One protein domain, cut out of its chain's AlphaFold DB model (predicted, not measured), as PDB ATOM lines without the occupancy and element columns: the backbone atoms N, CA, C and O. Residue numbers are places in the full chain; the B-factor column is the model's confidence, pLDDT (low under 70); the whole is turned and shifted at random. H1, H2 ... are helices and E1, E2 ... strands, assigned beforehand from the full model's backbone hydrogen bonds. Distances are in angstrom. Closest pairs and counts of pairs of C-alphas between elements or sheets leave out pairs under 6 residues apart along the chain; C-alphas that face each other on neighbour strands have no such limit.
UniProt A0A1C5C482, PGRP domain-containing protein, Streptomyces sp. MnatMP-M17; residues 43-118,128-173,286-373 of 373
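Overview. This is residues 43 to 118, 128 to 173 and 286 to 373 of the 373 residues of the protein "PGRP domain-containing protein" of Streptomyces sp. MnatMP-M17 (UniProt A0A1C5C482). With little regular structure, this domain is a twisted seven-strand sheet doubled back where E3 and E6 bend, with H1 over one half and long loops mostly beyond H1. The 210 printed residues run E1 to E7, then H1; the branched sheet is antiparallel, the class mixed, under half in named elements. The whole is compact, radius of gyration of the C-alphas 17.2 A, spans 54 by 42 by 27 A.

Arrangement. Start at E3, residues 60 to 78. On one side find E2, residues 53 to 55 (N 55 to O 60, 2.8 A), a hairpin with E3, and E7, residues 165 to 170 (N 75 to O 167, 2.9 A); on the other, E6, residues 138 to 151 (N 63 to O 148, 2.8 A). E4, residues 88 to 95, neighbours E6 (N 90 to O 149, 2.9 A) and forms a hairpin with E5, residues 105 to 107 (N 91 to O 105, 2.9 A). E1, residues 46 to 51, neighbours E7 (N 48 to O 168, 2.9 A). H1, residues 330 to 344, is on the sheet at a height of 8.8 A; its closest C-alphas to E7 are Gly 336 and Val 169, 6.1 A. In H1 every O i to N i+4 pair is within hydrogen-bond range.

Along the chain. Find E1's start at C-alpha 46 (53.476, -23.552, 49.869). H1 ends at C-alpha 344 (42.976, -26.516, 46.806), 20.4 A from its first.

Size, cuts and confidence. Cuts leave gaps of 10.8 A, C-alpha 118 to 128, and 21.2 A, C-alpha 173 to 286. The E6 to E7 link is long. Confidence is under 70 in 43 residues, among them 352 to 373.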
ATOM      1  N   VAL A  43      55.080 -26.601  60.155       91.25
ATOM      2  CA  VAL A  43      55.730 -26.428  58.853       91.25
ATOM      3  C   VAL A  43      54.681 -25.950  57.857       91.25
ATOM      4  O   VAL A  43      53.742 -26.673  57.519       91.25
ATOM      5  N   ARG A  44      54.833 -24.709  57.389       92.19
ATOM      6  CA  ARG A  44      53.889 -24.071  56.466       92.19
ATOM      7  C   ARG A  44      54.106 -24.582  55.037       92.19
ATOM      8  O   ARG A  44      55.151 -24.291  54.460       92.19
ATOM      9  N   PRO A  45      53.130 -25.280  54.431       92.38
ATOM     10  CA  PRO A  45      53.233 -25.695  53.041       92.38
ATOM     11  C   PRO A  45      53.043 -24.489  52.112       92.38
ATOM     12  O   PRO A  45      52.265 -23.574  52.411       92.38
ATOM     13  N   HIS A  46      53.689 -24.511  50.950       94.62
ATOM     14  CA  HIS A  46      53.476 -23.552  49.869       94.62
ATOM     15  C   HIS A  46      52.714 -24.221  48.721       94.62
ATOM     16  O   HIS A  46      52.940 -25.378  48.382       94.62
ATOM     17  N   ALA A  47      51.769 -23.496  48.124       93.88
ATOM     18  CA  ALA A  47      50.901 -24.026  47.080       93.88
ATOM     19  C   ALA A  47      50.831 -23.046  45.906       93.88
ATOM     20  O   ALA A  47      50.624 -21.848  46.101       93.88
ATOM     21  N   ARG A  48      51.011 -23.558  44.686       95.50
ATOM     22  CA  ARG A  48      50.990 -22.795  43.429       95.50
ATOM     23  C   ARG A  48      49.969 -23.409  42.481       95.50
ATOM     24  O   ARG A  48      49.652 -24.592  42.594       95.50
ATOM     25  N   THR A  49      49.460 -22.623  41.533       97.06
ATOM     26  CA  THR A  49      48.510 -23.127  40.529       97.06
ATOM     27  C   THR A  49      48.854 -22.624  39.133       97.06
ATOM     28  O   THR A  49      49.312 -21.492  38.982       97.06
ATOM     29  N   ALA A  50      48.622 -23.456  38.117       96.94
ATOM     30  CA  ALA A  50      48.809 -23.120  36.708       96.94
ATOM     31  C   ALA A  50      47.538 -23.484  35.911       96.94
ATOM     32  O   ALA A  50      47.115 -24.642  35.943       96.94
ATOM     33  N   PRO A  51      46.888 -22.536  35.208       96.88
ATOM     34  CA  PRO A  51      45.641 -22.807  34.493       96.88
ATOM     35  C   PRO A  51      45.882 -23.707  33.275       96.88
ATOM     36  O   PRO A  51      46.728 -23.411  32.428       96.88
ATOM     37  N   LEU A  52      45.098 -24.779  33.148       96.00
ATOM     38  CA  LEU A  52      45.175 -25.689  32.008       96.00
ATOM     39  C   LEU A  52      44.223 -25.209  30.916       96.00
ATOM     40  O   LEU A  52      43.003 -25.205  31.085       96.00
ATOM     41  N   LYS A  53      44.780 -24.808  29.772       90.50
ATOM     42  CA  LYS A  53      43.973 -24.384  28.624       90.50
ATOM     43  C   LYS A  53      43.362 -25.608  27.952       90.50
ATOM     44  O   LYS A  53      44.079 -26.546  27.594       90.50
ATOM     45  N   THR A  54      42.046 -25.586  27.773       91.38
ATOM     46  CA  THR A  54      41.334 -26.583  26.976       91.38
ATOM     47  C   THR A  54      41.557 -26.354  25.479       91.38
ATOM     48  O   THR A  54      41.794 -25.236  25.021       91.38
ATOM     49  N   ALA A  55      41.502 -27.443  24.719       89.69
ATOM     50  CA  ALA A  55      41.674 -27.517  23.274       89.69
ATOM     51  C   ALA A  55      40.660 -28.514  22.685       89.69
ATOM     52  O   ALA A  55      39.893 -29.136  23.424       89.69
ATOM     53  N   ASP A  56      40.653 -28.660  21.358       87.94
ATOM     54  CA  ASP A  56      39.882 -29.675  20.623       87.94
ATOM     55  C   ASP A  56      38.397 -29.712  21.037       87.94
ATOM     56  O   ASP A  56      37.862 -30.732  21.474       87.94
ATOM     57  N   ASN A  57      37.749 -28.540  20.979       85.56
ATOM     58  CA  ASN A  57      36.373 -28.285  21.427       85.56
ATOM     59  C   ASN A  57      36.080 -28.728  22.880       85.56
ATOM     60  O   ASN A  57      35.000 -29.218  23.195       85.56
ATOM     61  N   GLY A  58      37.068 -28.594  23.771       88.56
ATOM     62  CA  GLY A  58      36.965 -28.983  25.178       88.56
ATOM     63  C   GLY A  58      37.259 -30.460  25.453       88.56
ATOM     64  O   GLY A  58      37.216 -30.866  26.611       88.56
ATOM     65  N   SER A  59      37.588 -31.269  24.440       90.88
ATOM     66  CA  SER A  59      37.922 -32.690  24.635       90.88
ATOM     67  C   SER A  59      39.337 -32.927  25.178       90.88
ATOM     68  O   SER A  59      39.632 -34.032  25.635       90.88
ATOM     69  N   ARG A  60      40.218 -31.917  25.168       93.75
ATOM     70  CA  ARG A  60      41.594 -32.024  25.683       93.75
ATOM     71  C   ARG A  60      41.997 -30.809  26.505       93.75
ATOM     72  O   ARG A  60      41.443 -29.729  26.329       93.75
ATOM     73  N   ALA A  61      43.001 -30.971  27.358       95.88
ATOM     74  CA  ALA A  61      43.749 -29.874  27.972       95.88
ATOM     75  C   ALA A  61      45.223 -30.278  28.110       95.88
ATOM     76  O   ALA A  61      45.532 -31.466  28.211       95.88
ATOM     77  N   ASN A  62      46.146 -29.317  28.090       95.25
ATOM     78  CA  ASN A  62      47.563 -29.606  28.320       95.25
ATOM     79  C   ASN A  62      48.321 -28.436  28.952       95.25
ATOM     80  O   ASN A  62      47.943 -27.271  28.810       95.25
ATOM     81  N   LEU A  63      49.425 -28.789  29.605       96.81
ATOM     82  CA  LEU A  63      50.526 -27.912  29.965       96.81
ATOM     83  C   LEU A  63      51.782 -28.520  29.339       96.81
ATOM     84  O   LEU A  63      52.149 -29.645  29.675       96.81
ATOM     85  N   LYS A  64      52.419 -27.799  28.410       96.31
ATOM     86  CA  LYS A  64      53.748 -28.172  27.899       96.31
ATOM     87  C   LYS A  64      54.776 -28.119  29.034       96.31
ATOM     88  O   LYS A  64      54.494 -27.530  30.072       96.31
ATOM     89  N   GLN A  65      55.963 -28.681  28.803       97.31
ATOM     90  CA  GLN A  65      57.069 -28.616  29.759       97.31
ATOM     91  C   GLN A  65      57.309 -27.174  30.211       97.31
ATOM     92  O   GLN A  65      57.513 -26.286  29.380       97.31
ATOM     93  N   GLN A  66      57.250 -26.963  31.522       96.50
ATOM     94  CA  GLN A  66      57.542 -25.697  32.180       96.50
ATOM     95  C   GLN A  66      58.466 -25.945  33.365       96.50
ATOM     96  O   GLN A  66      58.258 -26.894  34.122       96.50
ATOM     97  N   ASP A  67      59.454 -25.071  33.520       97.62
ATOM     98  CA  ASP A  67      60.203 -24.906  34.761       97.62
ATOM     99  C   ASP A  67      59.304 -24.279  35.834       97.62
ATOM    100  O   ASP A  67      58.464 -23.422  35.541       97.62
ATOM    101  N   THR A  68      59.487 -24.691  37.083       96.81
ATOM    102  CA  THR A  68      58.746 -24.185  38.240       96.81
ATOM    103  C   THR A  68      59.699 -23.974  39.411       96.81
ATOM    104  O   THR A  68      60.724 -24.641  39.519       96.81
ATOM    105  N   GLU A  69      59.341 -23.109  40.361       96.19
ATOM    106  CA  GLU A  69      59.953 -23.206  41.694       96.19
ATOM    107  C   GLU A  69      59.533 -24.532  42.385       96.19
ATOM    108  O   GLU A  69      58.505 -25.113  42.004       96.19
ATOM    109  N   PRO A  70      60.319 -25.049  43.354       96.25
ATOM    110  CA  PRO A  70      60.231 -26.444  43.791       96.25
ATOM    111  C   PRO A  70      58.879 -26.872  44.364       96.25
ATOM    112  O   PRO A  70      58.184 -26.088  45.010       96.25
ATOM    113  N   PHE A  71      58.522 -28.138  44.155       97.12
ATOM    114  CA  PHE A  71      57.355 -28.810  44.734       97.12
ATOM    115  C   PHE A  71      57.659 -30.303  44.965       97.12
ATOM    116  O   PHE A  71      58.697 -30.807  44.537       97.12
ATOM    117  N   SER A  72      56.789 -31.035  45.667       95.12
ATOM    118  CA  SER A  72      56.930 -32.504  45.828       95.12
ATOM    119  C   SER A  72      55.628 -33.288  45.669       95.12
ATOM    120  O   SER A  72      55.632 -34.520  45.662       95.12
ATOM    121  N   MET A  73      54.512 -32.585  45.490       94.62
ATOM    122  CA  MET A  73      53.190 -33.161  45.285       94.62
ATOM    123  C   MET A  73      52.407 -32.343  44.255       94.62
ATOM    124  O   MET A  73      52.558 -31.121  44.187       94.62
ATOM    125  N   LEU A  74      51.573 -33.005  43.453       96.12
ATOM    126  CA  LEU A  74      50.680 -32.345  42.497       96.12
ATOM    127  C   LEU A  74      49.284 -32.975  42.469       96.12
ATOM    128  O   LEU A  74      49.094 -34.110  42.893       96.12
ATOM    129  N   GLY A  75      48.320 -32.238  41.929       94.94
ATOM    130  CA  GLY A  75      46.989 -32.727  41.575       94.94
ATOM    131  C   GLY A  75      46.335 -31.796  40.555       94.94
ATOM    132  O   GLY A  75      46.819 -30.687  40.322       94.94
ATOM    133  N   ILE A  76      45.253 -32.233  39.914       96.00
ATOM    134  CA  ILE A  76      44.503 -31.411  38.952       96.00
ATOM    135  C   ILE A  76      43.128 -31.102  39.532       96.00
ATOM    136  O   ILE A  76      42.402 -32.028  39.876       96.00
ATOM    137  N   THR A  77      42.732 -29.827  39.577       95.12
ATOM    138  CA  THR A  77      41.404 -29.421  40.073       95.12
ATOM    139  C   THR A  77      40.580 -28.664  39.034       95.12
ATOM    140  O   THR A  77      41.120 -27.996  38.150       95.12
ATOM    141  N   TRP A  78      39.253 -28.705  39.169       94.31
ATOM    142  CA  TRP A  78      38.267 -28.022  38.324       94.31
ATOM    143  C   TRP A  78      37.156 -27.360  39.157       94.31
ATOM    144  O   TRP A  78      37.029 -27.597  40.356       94.31
ATOM    145  N   THR A  79      36.373 -26.467  38.545       93.00
ATOM    146  CA  THR A  79      35.502 -25.540  39.293       93.00
ATOM    147  C   THR A  79      34.200 -26.153  39.810       93.00
ATOM    148  O   THR A  79      33.790 -25.808  40.911       93.00
ATOM    149  N   ASP A  80      33.548 -27.045  39.063       88.56
ATOM    150  CA  ASP A  80      32.358 -27.752  39.561       88.56
ATOM    151  C   ASP A  80      32.787 -28.974  40.392       88.56
ATOM    152  O   ASP A  80      33.282 -29.936  39.798       88.56
ATOM    153  N   PRO A  81      32.590 -28.996  41.726       86.56
ATOM    154  CA  PRO A  81      32.945 -30.155  42.537       86.56
ATOM    155  C   PRO A  81      32.248 -31.433  42.073       86.56
ATOM    156  O   PRO A  81      32.860 -32.490  42.121       86.56
ATOM    157  N   SER A  82      31.016 -31.355  41.560       83.56
ATOM    158  CA  SER A  82      30.237 -32.531  41.163       83.56
ATOM    159  C   SER A  82      30.639 -33.141  39.812       83.56
ATOM    160  O   SER A  82      30.299 -34.295  39.538       83.56
ATOM    161  N   ALA A  83      31.409 -32.425  38.986       86.19
ATOM    162  CA  ALA A  83      31.907 -32.934  37.710       86.19
ATOM    163  C   ALA A  83      33.008 -34.003  37.890       86.19
ATOM    164  O   ALA A  83      33.666 -34.063  38.929       86.19
ATOM    165  N   ARG A  84      33.211 -34.838  36.860       83.25
ATOM    166  CA  ARG A  84      34.192 -35.942  36.797       83.25
ATOM    167  C   ARG A  84      35.027 -35.888  35.522       83.25
ATOM    168  O   ARG A  84      34.566 -35.347  34.517       83.25
ATOM    169  N   ILE A  85      36.200 -36.526  35.529       86.75
ATOM    170  CA  ILE A  85      37.008 -36.752  34.320       86.75
ATOM    171  C   ILE A  85      37.048 -38.251  33.999       86.75
ATOM    172  O   ILE A  85      37.994 -38.952  34.340       86.75
ATOM    173  N   THR A  86      36.055 -38.743  33.252       83.00
ATOM    174  CA  THR A  86      35.941 -40.160  32.834       83.00
ATOM    175  C   THR A  86      36.921 -40.552  31.706       83.00
ATOM    176  O   THR A  86      36.584 -41.331  30.811       83.00
ATOM    177  N   GLY A  87      38.084 -39.907  31.649       87.12
ATOM    178  CA  GLY A  87      39.034 -39.968  30.541       87.12
ATOM    179  C   GLY A  87      40.421 -40.380  31.012       87.12
ATOM    180  O   GLY A  87      40.583 -41.351  31.750       87.12
ATOM    181  N   THR A  88      41.429 -39.626  30.593       92.12
ATOM    182  CA  THR A  88      42.809 -39.779  31.049       92.12
ATOM    183  C   THR A  88      43.333 -38.428  31.508       92.12
ATOM    184  O   THR A  88      43.362 -37.481  30.720       92.12
ATOM    185  N   VAL A  89      43.754 -38.365  32.770       94.69
ATOM    186  CA  VAL A  89      44.586 -37.303  33.337       94.69
ATOM    187  C   VAL A  89      45.976 -37.901  33.532       94.69
ATOM    188  O   VAL A  89      46.098 -38.972  34.122       94.69
ATOM    189  N   GLU A  90      47.014 -37.246  33.020       96.12
ATOM    190  CA  GLU A  90      48.404 -37.665  33.204       96.12
ATOM    191  C   GLU A  90      49.316 -36.455  33.427       96.12
ATOM    192  O   GLU A  90      49.160 -35.409  32.787       96.12
ATOM    193  N   ALA A  91      50.315 -36.630  34.284       97.00
ATOM    194  CA  ALA A  91      51.386 -35.672  34.520       97.00
ATOM    195  C   ALA A  91      52.756 -36.359  34.434       97.00
ATOM    196  O   ALA A  91      52.876 -37.573  34.597       97.00
ATOM    197  N   ARG A  92      53.811 -35.587  34.198       97.50
ATOM    198  CA  ARG A  92      55.193 -35.996  34.480       97.50
ATOM    199  C   ARG A  92      55.975 -34.822  35.041       97.50
ATOM    200  O   ARG A  92      55.656 -33.673  34.736       97.50
ATOM    201  N   THR A  93      56.991 -35.106  35.846       97.88
ATOM    202  CA  THR A  93      57.805 -34.076  36.501       97.88
ATOM    203  C   THR A  93      59.283 -34.244  36.192       97.88
ATOM    204  O   THR A  93      59.726 -35.317  35.778       97.88
ATOM    205  N   ARG A  94      60.052 -33.168  36.371       98.31
ATOM    206  CA  ARG A  94      61.514 -33.193  36.369       98.31
ATOM    207  C   ARG A  94      62.012 -33.198  37.811       98.31
ATOM    208  O   ARG A  94      61.686 -32.292  38.571       98.31
ATOM    209  N   SER A  95      62.793 -34.216  38.166       96.56
ATOM    210  CA  SER A  95      63.401 -34.366  39.494       96.56
ATOM    211  C   SER A  95      64.555 -33.376  39.683       96.56
ATOM    212  O   SER A  95      65.487 -33.375  38.876       96.56
ATOM    213  N   THR A  96      64.545 -32.605  40.776       94.94
ATOM    214  CA  THR A  96      65.589 -31.605  41.094       94.94
ATOM    215  C   THR A  96      66.981 -32.230  41.184       94.94
ATOM    216  O   THR A  96      67.938 -31.745  40.587       94.94
ATOM    217  N   GLY A  97      67.100 -33.350  41.902       90.44
ATOM    218  CA  GLY A  97      68.379 -34.007  42.182       90.44
ATOM    219  C   GLY A  97      69.011 -34.738  40.993       90.44
ATOM    220  O   GLY A  97      70.163 -35.151  41.088       90.44
ATOM    221  N   SER A  98      68.284 -34.924  39.885       94.38
ATOM    222  CA  SER A  98      68.788 -35.652  38.707       94.38
ATOM    223  C   SER A  98      68.600 -34.931  37.370       94.38
ATOM    224  O   SER A  98      69.154 -35.376  36.367       94.38
ATOM    225  N   GLY A  99      67.790 -33.869  37.314       96.25
ATOM    226  CA  GLY A  99      67.394 -33.189  36.077       96.25
ATOM    227  C   GLY A  99      66.565 -34.052  35.111       96.25
ATOM    228  O   GLY A  99      66.243 -33.607  34.009       96.25
ATOM    229  N   ARG A 100      66.217 -35.292  35.485       97.12
ATOM    230  CA  ARG A 100      65.521 -36.250  34.615       97.12
ATOM    231  C   ARG A 100      64.009 -36.087  34.715       97.12
ATOM    232  O   ARG A 100      63.460 -35.957  35.808       97.12
ATOM    233  N   TRP A 101      63.347 -36.163  33.563       98.12
ATOM    234  CA  TRP A 101      61.895 -36.294  33.476       98.12
ATOM    235  C   TRP A 101      61.445 -37.711  33.846       98.12
ATOM    236  O   TRP A 101      62.070 -38.692  33.436       98.12
ATOM    237  N   SER A 102      60.336 -37.813  34.574       96.00
ATOM    238  CA  SER A 102      59.665 -39.077  34.861       96.00
ATOM    239  C   SER A 102      58.981 -39.665  33.618       96.00
ATOM    240  O   SER A 102      58.731 -38.985  32.614       96.00
ATOM    241  N   ASN A 103      58.593 -40.939  33.721       95.44
ATOM    242  CA  ASN A 103      57.515 -41.480  32.894       95.44
ATOM    243  C   ASN A 103      56.202 -40.723  33.176       95.44
ATOM    244  O   ASN A 103      56.077 -40.030  34.189       95.44
ATOM    245  N   TRP A 104      55.218 -40.866  32.287       96.31
ATOM    246  CA  TRP A 104      53.873 -40.347  32.527       96.31
ATOM    247  C   TRP A 104      53.209 -41.109  33.675       96.31
ATOM    248  O   TRP A 104      53.021 -42.323  33.597       96.31
ATOM    249  N   LEU A 105      52.869 -40.376  34.729       93.88
ATOM    250  CA  LEU A 105      52.053 -40.816  35.847       93.88
ATOM    251  C   LEU A 105      50.592 -40.511  35.505       93.88
ATOM    252  O   LEU A 105      50.260 -39.369  35.175       93.88
ATOM    253  N   ARG A 106      49.724 -41.523  35.555       92.88
ATOM    254  CA  ARG A 106      48.270 -41.319  35.516       92.88
ATOM    255  C   ARG A 106      47.816 -40.692  36.840       92.88
ATOM    256  O   ARG A 106      48.497 -40.872  37.842       92.88
ATOM    257  N   LEU A 107      46.723 -39.930  36.800       90.31
ATOM    258  CA  LEU A 107      46.039 -39.407  37.981       90.31
ATOM    259  C   LEU A 107      44.570 -39.870  37.995       90.31
ATOM    260  O   LEU A 107      43.882 -39.750  36.972       90.31
ATOM    261  N   ASP A 108      44.075 -40.359  39.136       83.38
ATOM    262  CA  ASP A 108      42.652 -40.689  39.336       83.38
ATOM    263  C   ASP A 108      41.795 -39.413  39.289       83.38
ATOM    264  O   ASP A 108      42.042 -38.464  40.026       83.38
ATOM    265  N   GLY A 109      40.791 -39.375  38.407       72.38
ATOM    266  CA  GLY A 109      39.930 -38.218  38.149       72.38
ATOM    267  C   GLY A 109      38.544 -38.255  38.805       72.38
ATOM    268  O   GLY A 109      37.715 -37.407  38.460       72.38
ATOM    269  N   ASP A 110      38.256 -39.216  39.692       66.88
ATOM    270  CA  ASP A 110      36.914 -39.412  40.266       66.88
ATOM    271  C   ASP A 110      36.759 -39.021  41.755       66.88
ATOM    272  O   ASP A 110      35.627 -38.985  42.263       66.88
ATOM    273  N   SER A 111      37.853 -38.683  42.449       60.75
ATOM    274  CA  SER A 111      37.935 -38.714  43.920       60.75
ATOM    275  C   SER A 111      37.806 -37.375  44.667       60.75
ATOM    276  O   SER A 111      37.302 -37.371  45.791       60.75
ATOM    277  N   GLY A 112      38.198 -36.230  44.093       57.62
ATOM    278  CA  GLY A 112      38.342 -34.932  44.789       57.62
ATOM    279  C   GLY A 112      37.039 -34.211  45.178       57.62
ATOM    280  O   GLY A 112      36.946 -32.993  45.098       57.62
ATOM    281  N   GLN A 113      36.009 -34.962  45.560       59.41
ATOM    282  CA  GLN A 113      34.605 -34.554  45.696       59.41
ATOM    283  C   GLN A 113      34.234 -33.967  47.065       59.41
ATOM    284  O   GLN A 113      33.224 -33.273  47.196       59.41
ATOM    285  N   GLY A 114      35.018 -34.287  48.097       53.50
ATOM    286  CA  GLY A 114      34.664 -34.046  49.496       53.50
ATOM    287  C   GLY A 114      33.433 -34.834  49.960       53.50
ATOM    288  O   GLY A 114      32.896 -35.696  49.258       53.50
ATOM    289  N   GLU A 115      32.962 -34.532  51.170       48.50
ATOM    290  CA  GLU A 115      31.754 -35.154  51.717       48.50
ATOM    291  C   GLU A 115      30.497 -34.462  51.189       48.50
ATOM    292  O   GLU A 115      29.950 -33.541  51.802       48.50
ATOM    293  N   THR A 116      30.004 -34.940  50.045       44.34
ATOM    294  CA  THR A 116      28.690 -34.534  49.537       44.34
ATOM    295  C   THR A 116      27.603 -34.858  50.570       44.34
ATOM    296  O   THR A 116      27.246 -36.011  50.808       44.34
ATOM    297  N   GLY A 117      27.065 -33.815  51.212       37.09
ATOM    298  CA  GLY A 117      25.969 -33.936  52.171       37.09
ATOM    299  C   GLY A 117      24.722 -34.498  51.489       37.09
ATOM    300  O   GLY A 117      23.982 -33.762  50.836       37.09
ATOM    301  N   GLY A 118      24.511 -35.811  51.611       34.44
ATOM    302  CA  GLY A 118      23.488 -36.535  50.861       34.44
ATOM    303  C   GLY A 118      22.084 -35.969  51.082       34.44
ATOM    304  O   GLY A 118      21.611 -35.887  52.217       34.44
ATOM    305  N   SER A 128      30.403 -30.575  54.432       50.53
ATOM    306  CA  SER A 128      31.323 -29.659  53.749       50.53
ATOM    307  C   SER A 128      31.338 -29.952  52.250       50.53
ATOM    308  O   SER A 128      32.048 -30.850  51.801       50.53
ATOM    309  N   ALA A 129      30.566 -29.197  51.468       61.88
ATOM    310  CA  ALA A 129      30.713 -29.217  50.017       61.88
ATOM    311  C   ALA A 129      32.125 -28.734  49.647       61.88
ATOM    312  O   ALA A 129      32.527 -27.648  50.067       61.88
ATOM    313  N   ALA A 130      32.868 -29.535  48.879       71.12
ATOM    314  CA  ALA A 130      34.154 -29.111  48.338       71.12
ATOM    315  C   ALA A 130      33.967 -27.865  47.457       71.12
ATOM    316  O   ALA A 130      32.974 -27.747  46.737       71.12
ATOM    317  N   LEU A 131      34.921 -26.935  47.505       84.62
ATOM    318  CA  LEU A 131      34.884 -25.713  46.691       84.62
ATOM    319  C   LEU A 131      35.253 -25.982  45.226       84.62
ATOM    320  O   LEU A 131      34.976 -25.158  44.355       84.62
ATOM    321  N   ARG A 132      35.923 -27.111  44.973       90.38
ATOM    322  CA  ARG A 132      36.425 -27.571  43.677       90.38
ATOM    323  C   ARG A 132      36.381 -29.093  43.627       90.38
ATOM    324  O   ARG A 132      36.420 -29.740  44.670       90.38
ATOM    325  N   GLY A 133      36.322 -29.640  42.420       89.75
ATOM    326  CA  GLY A 133      36.585 -31.058  42.176       89.75
ATOM    327  C   GLY A 133      38.063 -31.249  41.858       89.75
ATOM    328  O   GLY A 133      38.727 -30.289  41.458       89.75
ATOM    329  N   GLY A 134      38.590 -32.458  42.006       91.19
ATOM    330  CA  GLY A 134      39.979 -32.729  41.653       91.19
ATOM    331  C   GLY A 134      40.342 -34.203  41.576       91.19
ATOM    332  O   GLY A 134      39.505 -35.074  41.818       91.19
ATOM    333  N   THR A 135      41.600 -34.454  41.234       91.50
ATOM    334  CA  THR A 135      42.237 -35.767  41.370       91.50
ATOM    335  C   THR A 135      42.616 -36.042  42.824       91.50
ATOM    336  O   THR A 135      42.657 -35.106  43.632       91.50
ATOM    337  N   GLU A 136      43.007 -37.278  43.143       86.44
ATOM    338  CA  GLU A 136      43.891 -37.492  44.294       86.44
ATOM    339  C   GLU A 136      45.214 -36.715  44.099       86.44
ATOM    340  O   GLU A 136      45.623 -36.445  42.958       86.44
ATOM    341  N   PRO A 137      45.891 -36.319  45.191       89.81
ATOM    342  CA  PRO A 137      47.207 -35.703  45.122       89.81
ATOM    343  C   PRO A 137      48.325 -36.754  45.043       89.81
ATOM    344  O   PRO A 137      48.561 -37.504  45.988       89.81
ATOM    345  N   ALA A 138      49.085 -36.760  43.950       91.62
ATOM    346  CA  ALA A 138      50.210 -37.670  43.771       91.62
ATOM    347  C   ALA A 138      51.506 -37.115  44.384       91.62
ATOM    348  O   ALA A 138      51.909 -35.982  44.096       91.62
ATOM    349  N   TRP A 139      52.211 -37.937  45.172       92.44
ATOM    350  CA  TRP A 139      53.595 -37.657  45.569       92.44
ATOM    351  C   TRP A 139      54.549 -37.934  44.405       92.44
ATOM    352  O   TRP A 139      54.626 -39.055  43.899       92.44
ATOM    353  N   VAL A 140      55.303 -36.918  44.000       93.56
ATOM    354  CA  VAL A 140      56.253 -36.976  42.873       93.56
ATOM    355  C   VAL A 140      57.712 -36.825  43.317       93.56
ATOM    356  O   VAL A 140      58.619 -36.957  42.499       93.56
ATOM    357  N   GLY A 141      57.942 -36.562  44.608       91.88
ATOM    358  CA  GLY A 141      59.253 -36.224  45.158       91.88
ATOM    359  C   GLY A 141      59.777 -34.862  44.668       91.88
ATOM    360  O   GLY A 141      59.143 -34.219  43.823       91.88
ATOM    361  N   PRO A 142      60.928 -34.396  45.188       94.31
ATOM    362  CA  PRO A 142      61.488 -33.080  44.874       94.31
ATOM    363  C   PRO A 142      61.606 -32.811  43.364       94.31
ATOM    364  O   PRO A 142      62.414 -33.423  42.659       94.31
ATOM    365  N   SER A 143      60.772 -31.889  42.878       97.12
ATOM    366  CA  SER A 143      60.553 -31.593  41.461       97.12
ATOM    367  C   SER A 143      60.590 -30.083  41.183       97.12
ATOM    368  O   SER A 143      60.121 -29.291  41.997       97.12
ATOM    369  N   ASP A 144      61.126 -29.689  40.025       97.81
ATOM    370  CA  ASP A 144      61.271 -28.288  39.571       97.81
ATOM    371  C   ASP A 144      60.813 -28.061  38.116       97.81
ATOM    372  O   ASP A 144      61.097 -27.035  37.495       97.81
ATOM    373  N   GLY A 145      60.116 -29.039  37.543       98.31
ATOM    374  CA  GLY A 145      59.519 -28.931  36.222       98.31
ATOM    375  C   GLY A 145      58.342 -29.881  36.072       98.31
ATOM    376  O   GLY A 145      58.294 -30.928  36.721       98.31
ATOM    377  N   VAL A 146      57.379 -29.511  35.231       98.56
ATOM    378  CA  VAL A 146      56.116 -30.243  35.068       98.56
ATOM    379  C   VAL A 146      55.602 -30.212  33.627       98.56
ATOM    380  O   VAL A 146      55.815 -29.253  32.887       98.56
ATOM    381  N   GLU A 147      54.911 -31.277  33.230       98.38
ATOM    382  CA  GLU A 147      54.141 -31.385  31.991       98.38
ATOM    383  C   GLU A 147      52.837 -32.136  32.291       98.38
ATOM    384  O   GLU A 147      52.843 -33.110  33.046       98.38
ATOM    385  N   VAL A 148      51.715 -31.701  31.715       98.31
ATOM    386  CA  VAL A 148      50.380 -32.268  31.976       98.31
ATOM    387  C   VAL A 148      49.650 -32.502  30.661       98.31
ATOM    388  O   VAL A 148      49.623 -31.624  29.797       98.31
ATOM    389  N   ARG A 149      48.983 -33.649  30.523       96.94
ATOM    390  CA  ARG A 149      48.071 -33.933  29.411       96.94
ATOM    391  C   ARG A 149      46.763 -34.523  29.923       96.94
ATOM    392  O   ARG A 149      46.751 -35.414  30.766       96.94
ATOM    393  N   ILE A 150      45.651 -34.021  29.397       96.06
ATOM    394  CA  ILE A 150      44.301 -34.468  29.739       96.06
ATOM    395  C   ILE A 150      43.527 -34.708  28.448       96.06
ATOM    396  O   ILE A 150      43.572 -33.895  27.523       96.06
ATOM    397  N   THR A 151      42.825 -35.835  28.366       93.38
ATOM    398  CA  THR A 151      41.947 -36.193  27.244       93.38
ATOM    399  C   THR A 151      40.641 -36.758  27.805       93.38
ATOM    400  O   THR A 151      40.667 -37.639  28.661       93.38
ATOM    401  N   ALA A 152      39.501 -36.231  27.358       89.75
ATOM    402  CA  ALA A 152      38.172 -36.662  27.783       89.75
ATOM    403  C   ALA A 152      37.867 -38.100  27.332       89.75
ATOM    404  O   ALA A 152      38.406 -38.587  26.337       89.75
ATOM    405  N   GLY A 153      36.972 -38.783  28.049       83.19
ATOM    406  CA  GLY A 153      36.486 -40.096  27.626       83.19
ATOM    407  C   GLY A 153      35.595 -39.967  26.390       83.19
ATOM    408  O   GLY A 153      34.690 -39.137  26.367       83.19
ATOM    409  N   GLY A 154      35.783 -40.820  25.378       65.06
ATOM    410  CA  GLY A 154      35.082 -40.756  24.079       65.06
ATOM    411  C   GLY A 154      33.556 -40.983  24.091       65.06
ATOM    412  O   GLY A 154      32.985 -41.310  23.057       65.06
ATOM    413  N   LYS A 155      32.899 -40.856  25.251       60.84
ATOM    414  CA  LYS A 155      31.442 -40.926  25.446       60.84
ATOM    415  C   LYS A 155      30.859 -39.687  26.151       60.84
ATOM    416  O   LYS A 155      29.641 -39.593  26.267       60.84
ATOM    417  N   THR A 156      31.676 -38.742  26.631       61.69
ATOM    418  CA  THR A 156      31.185 -37.544  27.338       61.69
ATOM    419  C   THR A 156      30.844 -36.416  26.369       61.69
ATOM    420  O   THR A 156      31.738 -35.753  25.844       61.69
ATOM    421  N   THR A 157      29.553 -36.134  26.197       59.94
ATOM    422  CA  THR A 157      29.039 -34.997  25.404       59.94
ATOM    423  C   THR A 157      29.477 -33.627  25.923       59.94
ATOM    424  O   THR A 157      29.452 -32.655  25.176       59.94
ATOM    425  N   ASN A 158      29.869 -33.542  27.197       69.12
ATOM    426  CA  ASN A 158      30.085 -32.278  27.905       69.12
ATOM    427  C   ASN A 158      31.560 -31.820  27.915       69.12
ATOM    428  O   ASN A 158      31.866 -30.795  28.517       69.12
ATOM    429  N   GLY A 159      32.466 -32.565  27.268       84.69
ATOM    430  CA  GLY A 159      33.906 -32.280  27.276       84.69
ATOM    431  C   GLY A 159      34.554 -32.437  28.657       84.69
ATOM    432  O   GLY A 159      34.056 -33.164  29.517       84.69
ATOM    433  N   LEU A 160      35.695 -31.774  28.856       92.00
ATOM    434  CA  LEU A 160      36.369 -31.673  30.151       92.00
ATOM    435  C   LEU A 160      35.717 -30.606  31.057       92.00
ATOM    436  O   LEU A 160      35.232 -29.592  30.547       92.00
ATOM    437  N   PRO A 161      35.758 -30.773  32.395       91.62
ATOM    438  CA  PRO A 161      35.229 -29.792  33.343       91.62
ATOM    439  C   PRO A 161      35.815 -28.380  33.184       91.62
ATOM    440  O   PRO A 161      36.991 -28.190  32.868       91.62
ATOM    441  N   ALA A 162      34.997 -27.363  33.466       92.38
ATOM    442  CA  ALA A 162      35.410 -25.966  33.376       92.38
ATOM    443  C   ALA A 162      36.403 -25.565  34.486       92.38
ATOM    444  O   ALA A 162      36.309 -26.010  35.633       92.38
ATOM    445  N   GLY A 163      37.325 -24.655  34.155       94.00
ATOM    446  CA  GLY A 163      38.275 -24.084  35.117       94.00
ATOM    447  C   GLY A 163      39.340 -25.065  35.612       94.00
ATOM    448  O   GLY A 163      39.740 -24.979  36.774       94.00
ATOM    449  N   LEU A 164      39.774 -25.994  34.751       96.12
ATOM    450  CA  LEU A 164      40.904 -26.885  35.014       96.12
ATOM    451  C   LEU A 164      42.186 -26.103  35.333       96.12
ATOM    452  O   LEU A 164      42.572 -25.178  34.614       96.12
ATOM    453  N   ARG A 165      42.885 -26.526  36.384       97.00
ATOM    454  CA  ARG A 165      44.226 -26.055  36.732       97.00
ATOM    455  C   ARG A 165      45.055 -27.211  37.290       97.00
ATOM    456  O   ARG A 165      44.511 -28.137  37.886       97.00
ATOM    457  N   LEU A 166      46.362 -27.131  37.089       97.88
ATOM    458  CA  LEU A 166      47.346 -27.878  37.854       97.88
ATOM    459  C   LEU A 166      47.528 -27.169  39.199       97.88
ATOM    460  O   LEU A 166      47.736 -25.956  39.233       97.88
ATOM    461  N   ASP A 167      47.485 -27.932  40.280       97.50
ATOM    462  CA  ASP A 167      47.795 -27.514  41.638       97.50
ATOM    463  C   ASP A 167      49.097 -28.210  42.061       97.50
ATOM    464  O   ASP A 167      49.189 -29.435  42.041       97.50
ATOM    465  N   MET A 168      50.116 -27.432  42.427       97.81
ATOM    466  CA  MET A 168      51.419 -27.929  42.884       97.81
ATOM    467  C   MET A 168      51.625 -27.549  44.344       97.81
ATOM    468  O   MET A 168      51.345 -26.412  44.736       97.81
ATOM    469  N   VAL A 169      52.129 -28.489  45.136       96.88
ATOM    470  CA  VAL A 169      52.346 -28.334  46.573       96.88
ATOM    471  C   VAL A 169      53.798 -28.641  46.920       96.88
ATOM    472  O   VAL A 169      54.319 -29.732  46.670       96.88
ATOM    473  N   ASP A 170      54.432 -27.653  47.535       96.50
ATOM    474  CA  ASP A 170      55.618 -27.814  48.357       96.50
ATOM    475  C   ASP A 170      55.150 -28.051  49.809       96.50
ATOM    476  O   ASP A 170      54.506 -27.175  50.397       96.50
ATOM    477  N   PRO A 171      55.408 -29.230  50.402       92.12
ATOM    478  CA  PRO A 171      55.013 -29.534  51.776       92.12
ATOM    479  C   PRO A 171      55.861 -28.810  52.838       92.12
ATOM    480  O   PRO A 171      55.604 -28.993  54.032       92.12
ATOM    481  N   GLY A 172      56.880 -28.044  52.430       87.50
ATOM    482  CA  GLY A 172      57.950 -27.552  53.289       87.50
ATOM    483  C   GLY A 172      58.909 -28.679  53.683       87.50
ATOM    484  O   GLY A 172      58.513 -29.845  53.791       87.50
ATOM    485  N   GLU A 173      60.181 -28.353  53.906       73.06
ATOM    486  CA  GLU A 173      61.212 -29.359  54.168       73.06
ATOM    487  C   GLU A 173      60.927 -30.224  55.412       73.06
ATOM    488  O   GLU A 173      60.518 -29.739  56.464       73.06
ATOM    489  N   ILE A 286      50.812 -43.826  67.060       81.31
ATOM    490  CA  ILE A 286      50.086 -42.849  66.239       81.31
ATOM    491  C   ILE A 286      50.853 -41.529  66.268       81.31
ATOM    492  O   ILE A 286      50.899 -40.874  67.309       81.31
ATOM    493  N   THR A 287      51.418 -41.127  65.131       84.19
ATOM    494  CA  THR A 287      52.066 -39.818  64.973       84.19
ATOM    495  C   THR A 287      51.033 -38.704  65.163       84.19
ATOM    496  O   THR A 287      49.988 -38.695  64.507       84.19
ATOM    497  N   SER A 288      51.298 -37.775  66.085       86.94
ATOM    498  CA  SER A 288      50.419 -36.628  66.339       86.94
ATOM    499  C   SER A 288      50.536 -35.577  65.229       86.94
ATOM    500  O   SER A 288      51.507 -35.567  64.475       86.94
ATOM    501  N   ARG A 289      49.563 -34.659  65.139       87.75
ATOM    502  CA  ARG A 289      49.579 -33.577  64.135       87.75
ATOM    503  C   ARG A 289      50.784 -32.644  64.302       87.75
ATOM    504  O   ARG A 289      51.440 -32.324  63.318       87.75
ATOM    505  N   ALA A 290      51.150 -32.318  65.543       88.62
ATOM    506  CA  ALA A 290      52.396 -31.608  65.837       88.62
ATOM    507  C   ALA A 290      53.635 -32.407  65.383       88.62
ATOM    508  O   ALA A 290      54.514 -31.848  64.743       88.62
ATOM    509  N   ALA A 291      53.675 -33.724  65.620       86.00
ATOM    510  CA  ALA A 291      54.822 -34.568  65.267       86.00
ATOM    511  C   ALA A 291      55.028 -34.787  63.751       86.00
ATOM    512  O   ALA A 291      56.098 -35.248  63.361       86.00
ATOM    513  N   TRP A 292      54.054 -34.452  62.889       89.19
ATOM    514  CA  TRP A 292      54.280 -34.319  61.439       89.19
ATOM    515  C   TRP A 292      54.375 -32.863  60.940       89.19
ATOM    516  O   TRP A 292      54.548 -32.626  59.741       89.19
ATOM    517  N   GLY A 293      54.341 -31.884  61.849       91.00
ATOM    518  CA  GLY A 293      54.489 -30.458  61.546       91.00
ATOM    519  C   GLY A 293      53.239 -29.819  60.938       91.00
ATOM    520  O   GLY A 293      53.364 -28.993  60.040       91.00
ATOM    521  N   ALA A 294      52.037 -30.217  61.368       89.44
ATOM    522  CA  ALA A 294      50.778 -29.711  60.821       89.44
ATOM    523  C   ALA A 294      50.598 -28.191  61.004       89.44
ATOM    524  O   ALA A 294      50.521 -27.699  62.130       89.44
ATOM    525  N   ASP A 295      50.419 -27.465  59.897       90.88
ATOM    526  CA  ASP A 295      49.952 -26.072  59.876       90.88
ATOM    527  C   ASP A 295      48.463 -25.983  60.245       90.88
ATOM    528  O   ASP A 295      47.609 -25.747  59.396       90.88
ATOM    529  N   GLU A 296      48.136 -26.192  61.523       88.38
ATOM    530  CA  GLU A 296      46.749 -26.183  62.024       88.38
ATOM    531  C   GLU A 296      46.000 -24.870  61.727       88.38
ATOM    532  O   GLU A 296      44.771 -24.860  61.752       88.38
ATOM    533  N   SER A 297      46.707 -23.783  61.381       90.12
ATOM    534  CA  SER A 297      46.100 -22.505  60.987       90.12
ATOM    535  C   SER A 297      45.295 -22.568  59.681       90.12
ATOM    536  O   SER A 297      44.505 -21.664  59.414       90.12
ATOM    537  N   ILE A 298      45.455 -23.633  58.880       86.62
ATOM    538  CA  ILE A 298      44.654 -23.841  57.665       86.62
ATOM    539  C   ILE A 298      43.337 -24.575  57.949       86.62
ATOM    540  O   ILE A 298      42.424 -24.473  57.133       86.62
ATOM    541  N   SER A 299      43.200 -25.287  59.077       83.62
ATOM    542  CA  SER A 299      41.931 -25.928  59.454       83.62
ATOM    543  C   SER A 299      40.895 -24.858  59.831       83.62
ATOM    544  O   SER A 299      41.098 -24.152  60.816       83.62
ATOM    545  N   PRO A 300      39.761 -24.741  59.115       72.44
ATOM    546  CA  PRO A 300      38.772 -23.698  59.385       72.44
ATOM    547  C   PRO A 300      37.864 -24.003  60.588       72.44
ATOM    548  O   PRO A 300      37.132 -23.120  61.028       72.44
ATOM    549  N   GLU A 301      37.855 -25.243  61.092       71.19
ATOM    550  CA  GLU A 301      36.976 -25.710  62.174       71.19
ATOM    551  C   GLU A 301      37.653 -26.783  63.048       71.19
ATOM    552  O   GLU A 301      38.581 -27.473  62.616       71.19
ATOM    553  N   GLU A 302      37.142 -26.951  64.270       71.12
ATOM    554  CA  GLU A 302      37.547 -27.989  65.226       71.12
ATOM    555  C   GLU A 302      37.045 -29.404  64.848       71.12
ATOM    556  O   GLU A 302      36.040 -29.556  64.144       71.12
ATOM    557  N   PRO A 303      37.689 -30.480  65.350       71.06
ATOM    558  CA  PRO A 303      37.164 -31.839  65.227       71.06
ATOM    559  C   PRO A 303      35.784 -32.017  65.871       71.06
ATOM    560  O   PRO A 303      35.614 -31.818  67.073       71.06
ATOM    561  N   SER A 304      34.839 -32.574  65.111       70.31
ATOM    562  CA  SER A 304      33.683 -33.262  65.698       70.31
ATOM    563  C   SER A 304      33.978 -34.754  65.894       70.31
ATOM    564  O   SER A 304      34.656 -35.387  65.080       70.31
ATOM    565  N   TYR A 305      33.460 -35.326  66.983       75.56
ATOM    566  CA  TYR A 305      33.594 -36.743  67.328       75.56
ATOM    567  C   TYR A 305      32.213 -37.402  67.420       75.56
ATOM    568  O   TYR A 305      31.231 -36.759  67.796       75.56
ATOM    569  N   LEU A 306      32.121 -38.696  67.095       77.44
ATOM    570  CA  LEU A 306      30.857 -39.430  67.211       77.44
ATOM    571  C   LEU A 306      30.415 -39.531  68.686       77.44
ATOM    572  O   LEU A 306      31.226 -39.937  69.525       77.44
ATOM    573  N   PRO A 307      29.136 -39.251  69.017       74.81
ATOM    574  CA  PRO A 307      28.609 -39.427  70.369       74.81
ATOM    575  C   PRO A 307      28.877 -40.837  70.916       74.81
ATOM    576  O   PRO A 307      28.560 -41.843  70.280       74.81
ATOM    577  N   GLY A 308      29.496 -40.911  72.096       79.88
ATOM    578  CA  GLY A 308      29.887 -42.174  72.731       79.88
ATOM    579  C   GLY A 308      31.086 -42.899  72.096       79.88
ATOM    580  O   GLY A 308      31.373 -44.024  72.497       79.88
ATOM    581  N   GLY A 309      31.778 -42.303  71.115       76.88
ATOM    582  CA  GLY A 309      33.065 -42.780  70.583       76.88
ATOM    583  C   GLY A 309      33.043 -44.101  69.797       76.88
ATOM    584  O   GLY A 309      34.100 -44.623  69.448       76.88
ATOM    585  N   LYS A 310      31.865 -44.673  69.518       79.69
ATOM    586  CA  LYS A 310      31.727 -46.002  68.896       79.69
ATOM    587  C   LYS A 310      31.754 -45.932  67.366       79.69
ATOM    588  O   LYS A 310      30.742 -45.635  66.734       79.69
ATOM    589  N   ILE A 311      32.894 -46.288  66.779       81.19
ATOM    590  CA  ILE A 311      33.009 -46.618  65.351       81.19
ATOM    591  C   ILE A 311      32.259 -47.935  65.075       81.19
ATOM    592  O   ILE A 311      32.373 -48.879  65.855       81.19
ATOM    593  N   LYS A 312      31.487 -48.000  63.979       80.44
ATOM    594  CA  LYS A 312      30.728 -49.203  63.561       80.44
ATOM    595  C   LYS A 312      31.240 -49.865  62.278       80.44
ATOM    596  O   LYS A 312      30.934 -51.025  62.039       80.44
ATOM    597  N   ALA A 313      31.984 -49.127  61.461       81.19
ATOM    598  CA  ALA A 313      32.585 -49.586  60.215       81.19
ATOM    599  C   ALA A 313      33.868 -48.786  59.961       81.19
ATOM    600  O   ALA A 313      33.991 -47.655  60.435       81.19
ATOM    601  N   VAL A 314      34.803 -49.363  59.210       80.44
ATOM    602  CA  VAL A 314      36.040 -48.711  58.766       80.44
ATOM    603  C   VAL A 314      36.135 -48.885  57.256       80.44
ATOM    604  O   VAL A 314      35.897 -49.980  56.751       80.44
ATOM    605  N   VAL A 315      36.478 -47.813  56.547       78.19
ATOM    606  CA  VAL A 315      36.822 -47.853  55.122       78.19
ATOM    607  C   VAL A 315      38.337 -47.734  55.018       78.19
ATOM    608  O   VAL A 315      38.924 -46.841  55.626       78.19
ATOM    609  N   VAL A 316      38.966 -48.634  54.263       78.31
ATOM    610  CA  VAL A 316      40.378 -48.514  53.883       78.31
ATOM    611  C   VAL A 316      40.433 -47.824  52.524       78.31
ATOM    612  O   VAL A 316      39.712 -48.206  51.604       78.31
ATOM    613  N   HIS A 317      41.274 -46.803  52.410       73.12
ATOM    614  CA  HIS A 317      41.499 -46.035  51.189       73.12
ATOM    615  C   HIS A 317      43.006 -45.984  50.906       73.12
ATOM    616  O   HIS A 317      43.814 -46.112  51.827       73.12
ATOM    617  N   HIS A 318      43.379 -45.820  49.639       71.88
ATOM    618  CA  HIS A 318      44.764 -45.711  49.190       71.88
ATOM    619  C   HIS A 318      44.951 -44.334  48.546       71.88
ATOM    620  O   HIS A 318      44.177 -43.965  47.672       71.88
ATOM    621  N   THR A 319      45.959 -43.571  48.962       62.31
ATOM    622  CA  THR A 319      46.169 -42.175  48.524       62.31
ATOM    623  C   THR A 319      46.904 -42.091  47.178       62.31
ATOM    624  O   THR A 319      47.904 -41.393  47.074       62.31
ATOM    625  N   ALA A 320      46.420 -42.874  46.207       60.19
ATOM    626  CA  ALA A 320      46.798 -42.965  44.794       60.19
ATOM    627  C   ALA A 320      48.291 -43.087  44.386       60.19
ATOM    628  O   ALA A 320      49.172 -42.342  44.796       60.19
ATOM    629  N   GLU A 321      48.522 -43.993  43.429       59.88
ATOM    630  CA  GLU A 321      49.483 -43.876  42.310       59.88
ATOM    631  C   GLU A 321      51.005 -43.741  42.586       59.88
ATOM    632  O   GLU A 321      51.784 -44.046  41.684       59.88
ATOM    633  N   SER A 322      51.477 -43.402  43.793       61.78
ATOM    634  CA  SER A 322      52.913 -43.297  44.108       61.78
ATOM    635  C   SER A 322      53.257 -43.645  45.563       61.78
ATOM    636  O   SER A 322      52.945 -42.908  46.494       61.78
ATOM    637  N   ASN A 323      53.995 -44.746  45.745       65.94
ATOM    638  CA  ASN A 323      54.612 -45.147  47.020       65.94
ATOM    639  C   ASN A 323      56.141 -44.930  47.025       65.94
ATOM    640  O   ASN A 323      56.857 -45.551  47.802       65.94
ATOM    641  N   GLY A 324      56.665 -44.085  46.129       73.38
ATOM    642  CA  GLY A 324      58.107 -43.873  45.934       73.38
ATOM    643  C   GLY A 324      58.787 -42.982  46.980       73.38
ATOM    644  O   GLY A 324      59.742 -42.295  46.631       73.38
ATOM    645  N   TYR A 325      58.277 -42.933  48.214       81.69
ATOM    646  CA  TYR A 325      58.773 -42.073  49.291       81.69
ATOM    647  C   TYR A 325      59.495 -42.881  50.376       81.69
ATOM    648  O   TYR A 325      59.127 -44.012  50.691       81.69
ATOM    649  N   THR A 326      60.517 -42.284  50.982       83.88
ATOM    650  CA  THR A 326      61.206 -42.843  52.148       83.88
ATOM    651  C   THR A 326      60.436 -42.567  53.440       83.88
ATOM    652  O   THR A 326      59.645 -41.628  53.545       83.88
ATOM    653  N   CYS A 327      60.720 -43.339  54.489       83.62
ATOM    654  CA  CYS A 327      60.117 -43.138  55.806       83.62
ATOM    655  C   CYS A 327      60.360 -41.738  56.408       83.62
ATOM    656  O   CYS A 327      59.501 -41.225  57.124       83.62
ATOM    657  N   ALA A 328      61.478 -41.084  56.072       84.94
ATOM    658  CA  ALA A 328      61.770 -39.708  56.484       84.94
ATOM    659  C   ALA A 328      60.909 -38.653  55.751       84.94
ATOM    660  O   ALA A 328      60.673 -37.564  56.276       84.94
ATOM    661  N   GLU A 329      60.407 -38.972  54.555       86.50
ATOM    662  CA  GLU A 329      59.521 -38.103  53.773       86.50
ATOM    663  C   GLU A 329      58.047 -38.239  54.180       86.50
ATOM    664  O   GLU A 329      57.267 -37.329  53.914       86.50
ATOM    665  N   ALA A 330      57.648 -39.313  54.873       87.75
ATOM    666  CA  ALA A 330      56.251 -39.558  55.246       87.75
ATOM    667  C   ALA A 330      55.542 -38.366  55.947       87.75
ATOM    668  O   ALA A 330      54.389 -38.093  55.606       87.75
ATOM    669  N   PRO A 331      56.179 -37.579  56.847       90.38
ATOM    670  CA  PRO A 331      55.566 -36.359  57.382       90.38
ATOM    671  C   PRO A 331      55.315 -35.286  56.309       90.38
ATOM    672  O   PRO A 331      54.282 -34.621  56.337       90.38
ATOM    673  N   ALA A 332      56.221 -35.138  55.337       91.00
ATOM    674  CA  ALA A 332      56.063 -34.207  54.220       91.00
ATOM    675  C   ALA A 332      54.967 -34.670  53.240       91.00
ATOM    676  O   ALA A 332      54.181 -33.842  52.784       91.00
ATOM    677  N   VAL A 333      54.830 -35.981  52.994       90.50
ATOM    678  CA  VAL A 333      53.693 -36.552  52.245       90.50
ATOM    679  C   VAL A 333      52.369 -36.153  52.910       90.50
ATOM    680  O   VAL A 333      51.491 -35.592  52.256       90.50
ATOM    681  N   VAL A 334      52.241 -36.354  54.228       90.94
ATOM    682  CA  VAL A 334      51.022 -36.010  54.987       90.94
ATOM    683  C   VAL A 334      50.737 -34.499  54.967       90.94
ATOM    684  O   VAL A 334      49.586 -34.109  54.752       90.94
ATOM    685  N   ARG A 335      51.759 -33.639  55.108       93.12
ATOM    686  CA  ARG A 335      51.605 -32.177  54.949       93.12
ATOM    687  C   ARG A 335      51.142 -31.785  53.549       93.12
ATOM    688  O   ARG A 335      50.282 -30.916  53.429       93.12
ATOM    689  N   GLY A 336      51.668 -32.434  52.510       93.00
ATOM    690  CA  GLY A 336      51.258 -32.209  51.125       93.00
ATOM    691  C   GLY A 336      49.773 -32.508  50.910       93.00
ATOM    692  O   GLY A 336      49.031 -31.648  50.429       93.00
ATOM    693  N   ILE A 337      49.321 -33.686  51.356       91.75
ATOM    694  CA  ILE A 337      47.919 -34.124  51.256       91.75
ATOM    695  C   ILE A 337      47.000 -33.160  52.024       91.75
ATOM    696  O   ILE A 337      45.962 -32.743  51.507       91.75
ATOM    697  N   TYR A 338      47.394 -32.750  53.235       91.31
ATOM    698  CA  TYR A 338      46.650 -31.775  54.041       91.31
ATOM    699  C   TYR A 338      46.513 -30.421  53.332       91.31
ATOM    700  O   TYR A 338      45.408 -29.883  53.224       91.31
ATOM    701  N   ALA A 339      47.615 -29.899  52.791       93.62
ATOM    702  CA  ALA A 339      47.635 -28.639  52.058       93.62
ATOM    703  C   ALA A 339      46.763 -28.685  50.793       93.62
ATOM    704  O   ALA A 339      46.032 -27.730  50.526       93.62
ATOM    705  N   TYR A 340      46.808 -29.786  50.038       92.88
ATOM    706  CA  TYR A 340      45.996 -29.981  48.837       92.88
ATOM    707  C   TYR A 340      44.498 -30.045  49.167       92.88
ATOM    708  O   TYR A 340      43.718 -29.239  48.656       92.88
ATOM    709  N   HIS A 341      44.093 -30.932  50.082       90.50
ATOM    710  CA  HIS A 341      42.690 -31.074  50.476       90.50
ATOM    711  C   HIS A 341      42.110 -29.766  51.023       90.50
ATOM    712  O   HIS A 341      41.035 -29.341  50.596       90.50
ATOM    713  N   VAL A 342      42.830 -29.081  51.914       90.31
ATOM    714  CA  VAL A 342      42.303 -27.872  52.553       90.31
ATOM    715  C   VAL A 342      42.390 -26.642  51.652       90.31
ATOM    716  O   VAL A 342      41.379 -25.976  51.441       90.31
ATOM    717  N   ARG A 343      43.560 -26.326  51.077       91.12
ATOM    718  CA  ARG A 343      43.733 -25.077  50.311       91.12
ATOM    719  C   ARG A 343      43.245 -25.177  48.862       91.12
ATOM    720  O   ARG A 343      42.794 -24.167  48.327       91.12
ATOM    721  N   GLN A 344      43.306 -26.357  48.232       92.06
ATOM    722  CA  GLN A 344      42.976 -26.516  46.806       92.06
ATOM    723  C   GLN A 344      41.569 -27.078  46.566       92.06
ATOM    724  O   GLN A 344      40.869 -26.561  45.695       92.06
ATOM    725  N   LEU A 345      41.116 -28.065  47.352       89.19
ATOM    726  CA  LEU A 345      39.734 -28.578  47.279       89.19
ATOM    727  C   LEU A 345      38.756 -27.864  48.235       89.19
ATOM    728  O   LEU A 345      37.539 -27.989  48.079       89.19
ATOM    729  N   GLY A 346      39.255 -27.099  49.211       87.56
ATOM    730  CA  GLY A 346      38.423 -26.393  50.192       87.56
ATOM    731  C   GLY A 346      37.811 -27.301  51.263       87.56
ATOM    732  O   GLY A 346      36.751 -26.982  51.803       87.56
ATOM    733  N   TRP A 347      38.418 -28.457  51.538       86.38
ATOM    734  CA  TRP A 347      37.986 -29.349  52.618       86.38
ATOM    735  C   TRP A 347      38.409 -28.784  53.986       86.38
ATOM    736  O   TRP A 347      39.270 -27.916  54.080       86.38
ATOM    737  N   LYS A 348      37.820 -29.284  55.079       84.31
ATOM    738  CA  LYS A 348      38.155 -28.815  56.442       84.31
ATOM    739  C   LYS A 348      39.414 -29.463  57.030       84.31
ATOM    740  O   LYS A 348      40.007 -28.928  57.966       84.31
ATOM    741  N   ASP A 349      39.804 -30.620  56.500       84.69
ATOM    742  CA  ASP A 349      40.993 -31.367  56.910       84.69
ATOM    743  C   ASP A 349      41.398 -32.388  55.831       84.69
ATOM    744  O   ASP A 349      40.748 -32.490  54.786       84.69
ATOM    745  N   ILE A 350      42.431 -33.187  56.114       82.56
ATOM    746  CA  ILE A 350      42.686 -34.457  55.432       82.56
ATOM    747  C   ILE A 350      41.413 -35.312  55.490       82.56
ATOM    748  O   ILE A 350      40.894 -35.610  56.568       82.56
ATOM    749  N   GLY A 351      40.949 -35.754  54.327       72.00
ATOM    750  CA  GLY A 351      39.949 -36.802  54.195       72.00
ATOM    751  C   GLY A 351      40.375 -37.816  53.141       72.00
ATOM    752  O   GLY A 351      41.451 -37.711  52.555       72.00
ATOM    753  N   SER A 352      39.487 -38.763  52.881       55.88
ATOM    754  CA  SER A 352      39.524 -39.648  51.722       55.88
ATOM    755  C   SER A 352      38.085 -39.870  51.291       55.88
ATOM    756  O   SER A 352      37.226 -40.088  52.151       55.88
ATOM    757  N   THR A 353      37.786 -39.810  49.997       49.22
ATOM    758  CA  THR A 353      36.421 -40.083  49.536       49.22
ATOM    759  C   THR A 353      36.204 -41.579  49.318       49.22
ATOM    760  O   THR A 353      37.096 -42.329  48.918       49.22
ATOM    761  N   SER A 354      34.984 -42.030  49.603       36.19
ATOM    762  CA  SER A 354      34.514 -43.373  49.275       36.19
ATOM    763  C   SER A 354      33.415 -43.268  48.225       36.19
ATOM    764  O   SER A 354      32.343 -42.731  48.502       36.19
ATOM    765  N   SER A 355      33.648 -43.817  47.036       30.98
ATOM    766  CA  SER A 355      32.721 -43.806  45.893       30.98
ATOM    767  C   SER A 355      31.520 -44.763  46.041       30.98
ATOM    768  O   SER A 355      30.924 -45.175  45.048       30.98
ATOM    769  N   SER A 356      31.136 -45.109  47.276       25.88
ATOM    770  CA  SER A 356      30.020 -46.006  47.589       25.88
ATOM    771  C   SER A 356      29.050 -45.375  48.591       25.88
ATOM    772  O   SER A 356      29.444 -44.672  49.522       25.88
ATOM    773  N   THR A 357      27.756 -45.594  48.363       28.78
ATOM    774  CA  THR A 357      26.657 -44.867  49.007       28.78
ATOM    775  C   THR A 357      26.498 -45.213  50.492       28.78
ATOM    776  O   THR A 357      26.420 -46.384  50.850       28.78
ATOM    777  N   SER A 358      26.270 -44.180  51.318       24.45
ATOM    778  CA  SER A 358      25.948 -44.208  52.768       24.45
ATOM    779  C   SER A 358      27.107 -43.955  53.746       24.45
ATOM    780  O   SER A 358      27.501 -44.819  54.520       24.45
ATOM    781  N   ALA A 359      27.511 -42.683  53.812       28.28
ATOM    782  CA  ALA A 359      27.761 -41.966  55.068       28.28
ATOM    783  C   ALA A 359      28.706 -42.617  56.105       28.28
ATOM    784  O   ALA A 359      28.305 -42.918  57.233       28.28
ATOM    785  N   ALA A 360      30.001 -42.642  55.793       30.73
ATOM    786  CA  ALA A 360      30.965 -42.207  56.803       30.73
ATOM    787  C   ALA A 360      30.850 -40.676  56.982       30.73
ATOM    788  O   ALA A 360      30.448 -39.976  56.055       30.73
ATOM    789  N   ARG A 361      31.177 -40.167  58.176       33.75
ATOM    790  CA  ARG A 361      31.565 -38.761  58.369       33.75
ATOM    791  C   ARG A 361      33.041 -38.752  58.721       33.75
ATOM    792  O   ARG A 361      33.426 -39.430  59.680       33.75
ATOM    793  N   SER A 362      33.840 -38.006  57.974       36.62
ATOM    794  CA  SER A 362      35.286 -37.946  58.140       36.62
ATOM    795  C   SER A 362      35.607 -37.428  59.537       36.62
ATOM    796  O   SER A 362      35.390 -36.267  59.882       36.62
ATOM    797  N   THR A 363      36.078 -38.340  60.380       35.53
ATOM    798  CA  THR A 363      36.587 -38.010  61.710       35.53
ATOM    799  C   THR A 363      37.987 -37.431  61.534       35.53
ATOM    800  O   THR A 363      38.703 -37.863  60.632       35.53
ATOM    801  N   ARG A 364      38.429 -36.523  62.420       40.75
ATOM    802  CA  ARG A 364      39.809 -35.981  62.456       40.75
ATOM    803  C   ARG A 364      40.826 -37.036  62.924       40.75
ATOM    804  O   ARG A 364      41.505 -36.903  63.938       40.75
ATOM    805  N   ALA A 365      40.860 -38.138  62.191       33.41
ATOM    806  CA  ALA A 365      41.576 -39.371  62.437       33.41
ATOM    807  C   ALA A 365      42.289 -39.808  61.151       33.41
ATOM    808  O   ALA A 365      42.324 -40.994  60.828       33.41
ATOM    809  N   ALA A 366      42.937 -38.845  60.483       36.06
ATOM    810  CA  ALA A 366      44.117 -39.085  59.658       36.06
ATOM    811  C   ALA A 366      45.248 -39.633  60.548       36.06
ATOM    812  O   ALA A 366      46.251 -38.980  60.839       36.06
ATOM    813  N   ARG A 367      45.032 -40.850  61.052       34.53
ATOM    814  CA  ARG A 367      46.040 -41.678  61.686       34.53
ATOM    815  C   ARG A 367      46.910 -42.175  60.552       34.53
ATOM    816  O   ARG A 367      46.620 -43.211  59.964       34.53
ATOM    817  N   ALA A 368      47.956 -41.415  60.256       36.47
ATOM    818  CA  ALA A 368      49.086 -41.922  59.505       36.47
ATOM    819  C   ALA A 368      49.689 -43.079  60.319       36.47
ATOM    820  O   ALA A 368      50.569 -42.879  61.155       36.47
ATOM    821  N   VAL A 369      49.164 -44.291  60.109       35.03
ATOM    822  CA  VAL A 369      49.800 -45.539  60.531       35.03
ATOM    823  C   VAL A 369      50.952 -45.757  59.562       35.03
ATOM    824  O   VAL A 369      50.894 -46.584  58.658       35.03
ATOM    825  N   SER A 370      51.979 -44.924  59.714       38.34
ATOM    826  CA  SER A 370      53.247 -45.141  59.050       38.34
ATOM    827  C   SER A 370      53.839 -46.395  59.682       38.34
ATOM    828  O   SER A 370      54.214 -46.395  60.852       38.34
ATOM    829  N   THR A 371      53.843 -47.492  58.928       44.12
ATOM    830  CA  THR A 371      54.488 -48.755  59.314       44.12
ATOM    831  C   THR A 371      56.014 -48.670  59.258       44.12
ATOM    832  O   THR A 371      56.689 -49.619  59.645       44.12
ATOM    833  N   CYS A 372      56.548 -47.515  58.853       44.16
ATOM    834  CA  CYS A 372      57.913 -47.092  59.104       44.16
ATOM    835  C   CYS A 372      58.235 -47.100  60.604       44.16
ATOM    836  O   CYS A 372      57.783 -46.241  61.368       44.16
ATOM    837  N   ARG A 373      59.059 -48.069  60.991       40.34
ATOM    838  CA  ARG A 373      59.965 -47.981  62.135       40.34
ATOM    839  C   ARG A 373      61.401 -47.903  61.628       40.34
ATOM    840  O   ARG A 373      61.580 -48.102  60.407       40.34
TER     841      ARG A 373